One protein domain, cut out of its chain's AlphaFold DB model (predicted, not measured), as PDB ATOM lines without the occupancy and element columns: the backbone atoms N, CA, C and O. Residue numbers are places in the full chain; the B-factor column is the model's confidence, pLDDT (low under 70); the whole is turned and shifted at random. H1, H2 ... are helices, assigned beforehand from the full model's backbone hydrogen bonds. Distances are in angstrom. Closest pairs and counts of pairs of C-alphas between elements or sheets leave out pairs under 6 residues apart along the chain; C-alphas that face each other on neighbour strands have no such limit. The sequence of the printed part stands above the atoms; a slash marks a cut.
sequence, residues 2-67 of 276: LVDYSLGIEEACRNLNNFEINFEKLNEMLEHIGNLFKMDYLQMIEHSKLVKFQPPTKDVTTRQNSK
ATOM      1  N   LEU A   2     216.322 253.706 174.665       72.62
ATOM      2  CA  LEU A   2     216.518 252.547 173.793       72.62
ATOM      3  C   LEU A   2     217.824 251.872 174.224       72.62
ATOM      4  O   LEU A   2     218.863 252.529 174.226       72.62
ATOM      5  N   VAL A   3     217.767 250.606 174.632       78.81
ATOM      6  CA  VAL A   3     218.957 249.838 175.018       78.81
ATOM      7  C   VAL A   3     219.230 248.804 173.936       78.81
ATOM      8  O   VAL A   3     218.443 247.877 173.758       78.81
ATOM      9  N   ASP A   4     220.335 248.968 173.211       80.81
ATOM     10  CA  ASP A   4     220.809 247.971 172.252       80.81
ATOM     11  C   ASP A   4     221.821 247.044 172.932       80.81
ATOM     12  O   ASP A   4     222.969 247.409 173.177       80.81
ATOM     13  N   TYR A   5     221.371 245.833 173.250       85.81
ATOM     14  CA  TYR A   5     222.188 244.765 173.829       85.81
ATOM     15  C   TYR A   5     222.595 243.708 172.790       85.81
ATOM     16  O   TYR A   5     223.198 242.692 173.139       85.81
ATOM     17  N   SER A   6     222.258 243.908 171.512       85.81
ATOM     18  CA  SER A   6     222.354 242.856 170.497       85.81
ATOM     19  C   SER A   6     223.794 242.423 170.216       85.81
ATOM     20  O   SER A   6     224.043 241.230 170.056       85.81
ATOM     21  N   LEU A   7     224.748 243.360 170.225       85.12
ATOM     22  CA  LEU A   7     226.172 243.054 170.046       85.12
ATOM     23  C   LEU A   7     226.743 242.249 171.223       85.12
ATOM     24  O   LEU A   7     227.481 241.294 171.003       85.12
ATOM     25  N   GLY A   8     226.366 242.604 172.456       87.62
ATOM     26  CA  GLY A   8     226.816 241.890 173.655       87.62
ATOM     27  C   GLY A   8     226.238 240.475 173.744       87.62
ATOM     28  O   GLY A   8     226.944 239.545 174.121       87.62
ATOM     29  N   ILE A   9     224.974 240.287 173.341       90.25
ATOM     30  CA  ILE A   9     224.385 238.946 173.228       90.25
ATOM     31  C   ILE A   9     225.097 238.135 172.146       90.25
ATOM     32  O   ILE A   9     225.451 236.986 172.402       90.25
ATOM     33  N   GLU A  10     225.319 238.707 170.957       90.12
ATOM     34  CA  GLU A  10     225.993 237.994 169.869       90.12
ATOM     35  C   GLU A  10     227.369 237.495 170.306       90.12
ATOM     36  O   GLU A  10     227.647 236.314 170.134       90.12
ATOM     37  N   GLU A  11     228.200 238.354 170.905       89.69
ATOM     38  CA  GLU A  11     229.508 237.966 171.440       89.69
ATOM     39  C   GLU A  11     229.380 236.851 172.482       89.69
ATOM     40  O   GLU A  11     230.033 235.812 172.366       89.69
ATOM     41  N   ALA A  12     228.529 237.049 173.494       90.62
ATOM     42  CA  ALA A  12     228.406 236.116 174.606       90.62
ATOM     43  C   ALA A  12     227.952 234.723 174.153       90.62
ATOM     44  O   ALA A  12     228.250 233.737 174.828       90.62
ATOM     45  N   CYS A  13     227.245 234.623 173.027       93.12
ATOM     46  CA  CYS A  13     226.738 233.365 172.486       93.12
ATOM     47  C   CYS A  13     227.718 232.647 171.551       93.12
ATOM     48  O   CYS A  13     227.389 231.571 171.061       93.12
ATOM     49  N   ARG A  14     228.908 233.199 171.298       92.50
ATOM     50  CA  ARG A  14     229.918 232.563 170.441       92.50
ATOM     51  C   ARG A  14     230.633 231.435 171.182       92.50
ATOM     52  O   ARG A  14     231.034 231.600 172.335       92.50
ATOM     53  N   ASN A  15     230.845 230.314 170.502       92.62
ATOM     54  CA  ASN A  15     231.656 229.218 171.020       92.62
ATOM     55  C   ASN A  15     233.136 229.620 171.107       92.62
ATOM     56  O   ASN A  15     233.697 230.289 170.233       92.62
ATOM     57  N   LEU A  16     233.799 229.157 172.157       89.88
ATOM     58  CA  LEU A  16     235.186 229.434 172.482       89.88
ATOM     59  C   LEU A  16     236.135 228.790 171.479       89.88
ATOM     60  O   LEU A  16     237.186 229.363 171.218       89.88
ATOM     61  N   ASN A  17     235.826 227.617 170.927       89.50
ATOM     62  CA  ASN A  17     236.719 226.927 169.994       89.50
ATOM     63  C   ASN A  17     236.719 227.548 168.589       89.50
ATOM     64  O   ASN A  17     237.790 227.895 168.099       89.50
ATOM     65  N   ASN A  18     235.547 227.695 167.973       89.81
ATOM     66  CA  ASN A  18     235.385 227.973 166.549       89.81
ATOM     67  C   ASN A  18     234.719 229.319 166.264       89.81
ATOM     68  O   ASN A  18     234.876 229.805 165.156       89.81
ATOM     69  N   PHE A  19     234.115 229.971 167.262       93.38
ATOM     70  CA  PHE A  19     233.414 231.251 167.115       93.38
ATOM     71  C   PHE A  19     232.078 231.182 166.358       93.38
ATOM     72  O   PHE A  19     231.522 232.213 165.974       93.38
ATOM     73  N   GLU A  20     231.511 229.987 166.201       93.44
ATOM     74  CA  GLU A  20     230.130 229.812 165.751       93.44
ATOM     75  C   GLU A  20     229.143 230.278 166.832       93.44
ATOM     76  O   GLU A  20     229.462 230.309 168.024       93.44
ATOM     77  N   ILE A  21     227.920 230.626 166.426       93.00
ATOM     78  CA  ILE A  21     226.848 230.990 167.356       93.00
ATOM     79  C   ILE A  21     226.264 229.724 167.990       93.00
ATOM     80  O   ILE A  21     225.736 228.849 167.305       93.00
ATOM     81  N   ASN A  22     226.269 229.671 169.319       94.56
ATOM     82  CA  ASN A  22     225.466 228.729 170.080       94.56
ATOM     83  C   ASN A  22     224.012 229.225 170.128       94.56
ATOM     84  O   ASN A  22     223.671 230.125 170.898       94.56
ATOM     85  N   PHE A  23     223.152 228.643 169.289       93.44
ATOM     86  CA  PHE A  23     221.749 229.053 169.174       93.44
ATOM     87  C   PHE A  23     220.914 228.764 170.425       93.44
ATOM     88  O   PHE A  23     219.984 229.516 170.709       93.44
ATOM     89  N   GLU A  24     221.242 227.720 171.187       93.69
ATOM     90  CA  GLU A  24     220.568 227.420 172.456       93.69
ATOM     91  C   GLU A  24     220.810 228.555 173.457       93.69
ATOM     92  O   GLU A  24     219.863 229.172 173.946       93.69
ATOM     93  N   LYS A  25     222.081 228.929 173.639       94.38
ATOM     94  CA  LYS A  25     222.481 230.057 174.484       94.38
ATOM     95  C   LYS A  25     221.912 231.389 173.988       94.38
ATOM     96  O   LYS A  25     221.489 232.209 174.798       94.38
ATOM     97  N   LEU A  26     221.879 231.605 172.672       93.69
ATOM     98  CA  LEU A  26     221.309 232.812 172.069       93.69
ATOM     99  C   LEU A  26     219.824 232.968 172.393       93.69
ATOM    100  O   LEU A  26     219.406 234.047 172.812       93.69
ATOM    101  N   ASN A  27     219.041 231.906 172.214       93.12
ATOM    102  CA  ASN A  27     217.611 231.929 172.503       93.12
ATOM    103  C   ASN A  27     217.356 232.177 173.995       93.12
ATOM    104  O   ASN A  27     216.556 233.050 174.329       93.12
ATOM    105  N   GLU A  28     218.094 231.490 174.872       92.50
ATOM    106  CA  GLU A  28     218.021 231.685 176.324       92.50
ATOM    107  C   GLU A  28     218.349 233.141 176.718       92.50
ATOM    108  O   GLU A  28     217.590 233.791 177.440       92.50
ATOM    109  N   MET A  29     219.444 233.709 176.196       92.12
ATOM    110  CA  MET A  29     219.843 235.087 176.509       92.12
ATOM    111  C   MET A  29     218.854 236.127 175.973       92.12
ATOM    112  O   MET A  29     218.553 237.091 176.681       92.12
ATOM    113  N   LEU A  30     218.339 235.954 174.751       91.88
ATOM    114  CA  LEU A  30     217.334 236.854 174.175       91.88
ATOM    115  C   LEU A  30     216.033 236.836 174.976       91.88
ATOM    116  O   LEU A  30     215.452 237.895 175.215       91.88
ATOM    117  N   GLU A  31     215.593 235.657 175.415       89.88
ATOM    118  CA  GLU A  31     214.415 235.522 176.263       89.88
ATOM    119  C   GLU A  31     214.621 236.236 177.604       89.88
ATOM    120  O   GLU A  31     213.820 237.093 177.980       89.88
ATOM    121  N   HIS A  32     215.711 235.936 178.314       88.56
ATOM    122  CA  HIS A  32     215.951 236.489 179.646       88.56
ATOM    123  C   HIS A  32     216.180 238.001 179.634       88.56
ATOM    124  O   HIS A  32     215.557 238.722 180.416       88.56
ATOM    125  N   ILE A  33     217.024 238.506 178.730       89.06
ATOM    126  CA  ILE A  33     217.293 239.946 178.619       89.06
ATOM    127  C   ILE A  33     216.054 240.678 178.092       89.06
ATOM    128  O   ILE A  33     215.689 241.734 178.610       89.06
ATOM    129  N   GLY A  34     215.356 240.099 177.113       86.94
ATOM    130  CA  GLY A  34     214.104 240.647 176.602       86.94
ATOM    131  C   GLY A  34     213.025 240.747 177.682       86.94
ATOM    132  O   GLY A  34     212.318 241.750 177.740       86.94
ATOM    133  N   ASN A  35     212.910 239.746 178.558       87.25
ATOM    134  CA  ASN A  35     211.976 239.766 179.684       87.25
ATOM    135  C   ASN A  35     212.376 240.796 180.744       87.25
ATOM    136  O   ASN A  35     211.506 241.518 181.225       87.25
ATOM    137  N   LEU A  36     213.670 240.932 181.048       88.00
ATOM    138  CA  LEU A  36     214.177 241.946 181.977       88.00
ATOM    139  C   LEU A  36     213.767 243.362 181.549       88.00
ATOM    140  O   LEU A  36     213.249 244.123 182.357       88.00
ATOM    141  N   PHE A  37     213.938 243.700 180.268       86.94
ATOM    142  CA  PHE A  37     213.583 245.024 179.742       86.94
ATOM    143  C   PHE A  37     212.075 245.252 179.560       86.94
ATOM    144  O   PHE A  37     211.667 246.376 179.267       86.94
ATOM    145  N   LYS A  38     211.243 244.218 179.733       88.25
ATOM    146  CA  LYS A  38     209.777 244.344 179.782       88.25
ATOM    147  C   LYS A  38     209.249 244.582 181.198       88.25
ATOM    148  O   LYS A  38     208.084 244.945 181.327       88.25
ATOM    149  N   MET A  39     210.065 244.351 182.229       90.56
ATOM    150  CA  MET A  39     209.667 244.521 183.623       90.56
ATOM    151  C   MET A  39     209.912 245.954 184.100       90.56
ATOM    152  O   MET A  39     210.940 246.559 183.795       90.56
ATOM    153  N   ASP A  40     208.990 246.485 184.897       91.19
ATOM    154  CA  ASP A  40     209.244 247.670 185.711       91.19
ATOM    155  C   ASP A  40     210.049 247.330 186.982       91.19
ATOM    156  O   ASP A  40     210.298 246.169 187.314       91.19
ATOM    157  N   TYR A  41     210.469 248.359 187.719       89.38
ATOM    158  CA  TYR A  41     211.294 248.196 188.919       89.38
ATOM    159  C   TYR A  41     210.652 247.304 189.999       89.38
ATOM    160  O   TYR A  41     211.350 246.501 190.622       89.38
ATOM    161  N   LEU A  42     209.339 247.420 190.226       92.81
ATOM    162  CA  LEU A  42     208.641 246.614 191.233       92.81
ATOM    163  C   LEU A  42     208.536 245.162 190.769       92.81
ATOM    164  O   LEU A  42     208.838 244.250 191.540       92.81
ATOM    165  N   GLN A  43     208.214 244.953 189.493       92.06
ATOM    166  CA  GLN A  43     208.186 243.635 188.866       92.06
ATOM    167  C   GLN A  43     209.556 242.950 188.930       92.06
ATOM    168  O   GLN A  43     209.625 241.760 189.227       92.06
ATOM    169  N   MET A  44     210.654 243.686 188.735       89.62
ATOM    170  CA  MET A  44     212.011 243.148 188.886       89.62
ATOM    171  C   MET A  44     212.297 242.694 190.326       89.62
ATOM    172  O   MET A  44     212.895 241.635 190.526       89.62
ATOM    173  N   ILE A  45     211.863 243.462 191.336       89.50
ATOM    174  CA  ILE A  45     212.014 243.088 192.754       89.50
ATOM    175  C   ILE A  45     211.193 241.844 193.092       89.50
ATOM    176  O   ILE A  45     211.644 240.990 193.854       89.50
ATOM    177  N   GLU A  46     209.969 241.743 192.583       89.44
ATOM    178  CA  GLU A  46     209.130 240.567 192.817       89.44
ATOM    179  C   GLU A  46     209.696 239.341 192.106       89.44
ATOM    180  O   GLU A  46     209.837 238.280 192.717       89.44
ATOM    181  N   HIS A  47     210.110 239.500 190.850       86.88
ATOM    182  CA  HIS A  47     210.730 238.439 190.073       86.88
ATOM    183  C   HIS A  47     211.999 237.908 190.750       86.88
ATOM    184  O   HIS A  47     212.159 236.693 190.861       86.88
ATOM    185  N   SER A  48     212.860 238.780 191.293       86.12
ATOM    186  CA  SER A  48     214.099 238.355 191.965       86.12
ATOM    187  C   SER A  48     213.860 237.492 193.209       86.12
ATOM    188  O   SER A  48     214.707 236.668 193.550       86.12
ATOM    189  N   LYS A  49     212.701 237.633 193.866       88.12
ATOM    190  CA  LYS A  49     212.303 236.809 195.021       88.12
ATOM    191  C   LYS A  49     211.753 235.442 194.616       88.12
ATOM    192  O   LYS A  49     211.793 234.514 195.418       88.12
ATOM    193  N   LEU A  50     211.196 235.337 193.410       86.38
ATOM    194  CA  LEU A  50     210.501 234.144 192.919       86.38
ATOM    195  C   LEU A  50     211.370 233.281 192.001       86.38
ATOM    196  O   LEU A  50     211.062 232.102 191.803       86.38
ATOM    197  N   VAL A  51     212.431 233.853 191.422       80.56
ATOM    198  CA  VAL A  51     213.251 233.161 190.431       80.56
ATOM    199  C   VAL A  51     213.934 231.946 191.061       80.56
ATOM    200  O   VAL A  51     214.622 232.033 192.080       80.56
ATOM    201  N   LYS A  52     213.748 230.780 190.443       81.00
ATOM    202  CA  LYS A  52     214.533 229.589 190.770       81.00
ATOM    203  C   LYS A  52     215.775 229.610 189.903       81.00
ATOM    204  O   LYS A  52     215.667 229.734 188.688       81.00
ATOM    205  N   PHE A  53     216.940 229.478 190.528       79.44
ATOM    206  CA  PHE A  53     218.193 229.420 189.793       79.44
ATOM    207  C   PHE A  53     218.197 228.193 188.877       79.44
ATOM    208  O   PHE A  53     218.237 227.055 189.347       79.44
ATOM    209  N   GLN A  54     218.147 228.440 187.572       82.06
ATOM    210  CA  GLN A  54     218.463 227.455 186.552       82.06
ATOM    211  C   GLN A  54     219.896 227.726 186.087       82.06
ATOM    212  O   GLN A  54     220.245 228.885 185.844       82.06
ATOM    213  N   PRO A  55     220.767 226.703 186.042       85.12
ATOM    214  CA  PRO A  55     222.121 226.897 185.557       85.12
ATOM    215  C   PRO A  55     222.060 227.314 184.080       85.12
ATOM    216  O   PRO A  55     221.393 226.630 183.308       85.12
ATOM    217  N   PRO A  56     222.753 228.395 183.685       86.38
ATOM    218  CA  PRO A  56     222.680 228.883 182.316       86.38
ATOM    219  C   PRO A  56     223.366 227.924 181.347       86.38
ATOM    220  O   PRO A  56     224.319 227.232 181.736       86.38
ATOM    221  N   THR A  57     222.964 227.959 180.074       88.38
ATOM    222  CA  THR A  57     223.674 227.241 179.008       88.38
ATOM    223  C   THR A  57     225.119 227.730 178.925       88.38
ATOM    224  O   THR A  57     225.415 228.911 178.698       88.38
ATOM    225  N   LYS A  58     226.057 226.805 179.142       86.81
ATOM    226  CA  LYS A  58     227.498 227.064 179.095       86.81
ATOM    227  C   LYS A  58     228.095 226.450 177.848       86.81
ATOM    228  O   LYS A  58     227.751 225.342 177.454       86.81
ATOM    229  N   ASP A  59     229.060 227.161 177.293       86.75
ATOM    230  CA  ASP A  59     229.951 226.584 176.308       86.75
ATOM    231  C   ASP A  59     230.902 225.587 176.992       86.75
ATOM    232  O   ASP A  59     231.531 225.898 178.009       86.75
ATOM    233  N   VAL A  60     230.961 224.379 176.440       87.25
ATOM    234  CA  VAL A  60     231.774 223.251 176.916       87.25
ATOM    235  C   VAL A  60     232.982 222.981 176.016       87.25
ATOM    236  O   VAL A  60     233.750 222.053 176.270       87.25
ATOM    237  N   THR A  61     233.159 223.773 174.956       89.12
ATOM    238  CA  THR A  61     234.259 223.613 174.009       89.12
ATOM    239  C   THR A  61     235.599 224.039 174.609       89.12
ATOM    240  O   THR A  61     235.698 224.850 175.536       89.12
ATOM    241  N   THR A  62     236.678 223.451 174.095       89.56
ATOM    242  CA  THR A  62     238.039 223.698 174.576       89.56
ATOM    243  C   THR A  62     238.742 224.772 173.753       89.56
ATOM    244  O   THR A  62     238.443 225.006 172.580       89.56
ATOM    245  N   ARG A  63     239.722 225.442 174.371       91.69
ATOM    246  CA  ARG A  63     240.535 226.444 173.676       91.69
ATOM    247  C   ARG A  63     241.412 225.778 172.624       91.69
ATOM    248  O   ARG A  63     242.143 224.847 172.935       91.69
ATOM    249  N   GLN A  64     241.364 226.318 171.413       91.62
ATOM    250  CA  GLN A  64     242.273 225.967 170.327       91.62
ATOM    251  C   GLN A  64     243.587 226.751 170.417       91.62
ATOM    252  O   GLN A  64     243.639 227.835 171.003       91.62
ATOM    253  N   ASN A  65     244.637 226.224 169.793       92.06
ATOM    254  CA  ASN A  65     245.949 226.873 169.685       92.06
ATOM    255  C   ASN A  65     246.021 227.939 168.573       92.06
ATOM    256  O   ASN A  65     247.077 228.534 168.353       92.06
ATOM    257  N   SER A  66     244.916 228.167 167.864       94.25
ATOM    258  CA  SER A  66     244.783 229.164 166.809       94.25
ATOM    259  C   SER A  66     243.372 229.740 166.781       94.25
ATOM    260  O   SER A  66     242.422 229.104 167.243       94.25
ATOM    261  N   LYS A  67     243.253 230.955 166.244       94.75
ATOM    262  CA  LYS A  67     241.982 231.648 166.010       94.75
ATOM    263  C   LYS A  67     241.749 232.012 164.548       94.75
ATOM    264  O   LYS A  67     240.788 232.705 164.230       94.75
TER     265      LYS A  67
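Overview. This is residues 2 to 67 of the 276 residues of an uncharacterized protein of bioreactor metagenome (UniProt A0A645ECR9). A loose, flat arrangement has H2 as its longest helix, short H1 packed across part of it, and H3 turning a corner past the end of H2. From H3 an unnamed stretch, residues 51 to 67, runs back to the opposite end of the long axis. The 66 printed residues include three named helices, H1, H2, H3 in chain order, and no named strand; the class is all helix, with 31 residues in named elements, under half. The radius of gyration of the C-alphas is 14.8 A and the spans are 47 by 28 by 15 A.

Along the chain. H2, residues 23 to 36, is 19.7 A long from C-alpha 23 at (221.749, 229.053, 169.174). H1 is residues 6 to 12, 9.9 A. H3, residues 41 to 50, is 14.6 A, ending at C-alpha 50 (210.501, 234.144, 192.919).

Arrangement. With residues 26 to 30 alone, H2 touches H1, opposite ways at a steep tilt of 50 degrees; the closest C-alphas, of Ile 9 and Met 29, are 6.8 A apart. H2 and H3 are close but not clearly touching, the closest C-alphas, of Leu 36 and Met 44, being 7.3 A apart. H1 and H3 are apart. Each O i to N i+4 pair is within hydrogen-bond range in H1 and H2, and 5 of 6 in H3.

Size, cuts and confidence. The C-alphas farthest apart, of Leu 42 and Asn 65, are 47.4 A apart. Residues 48 to 55, of which 48 to 50 belong to H3, stand free. The printed part has no cut, and no printed residue is under 70 in pLDDT.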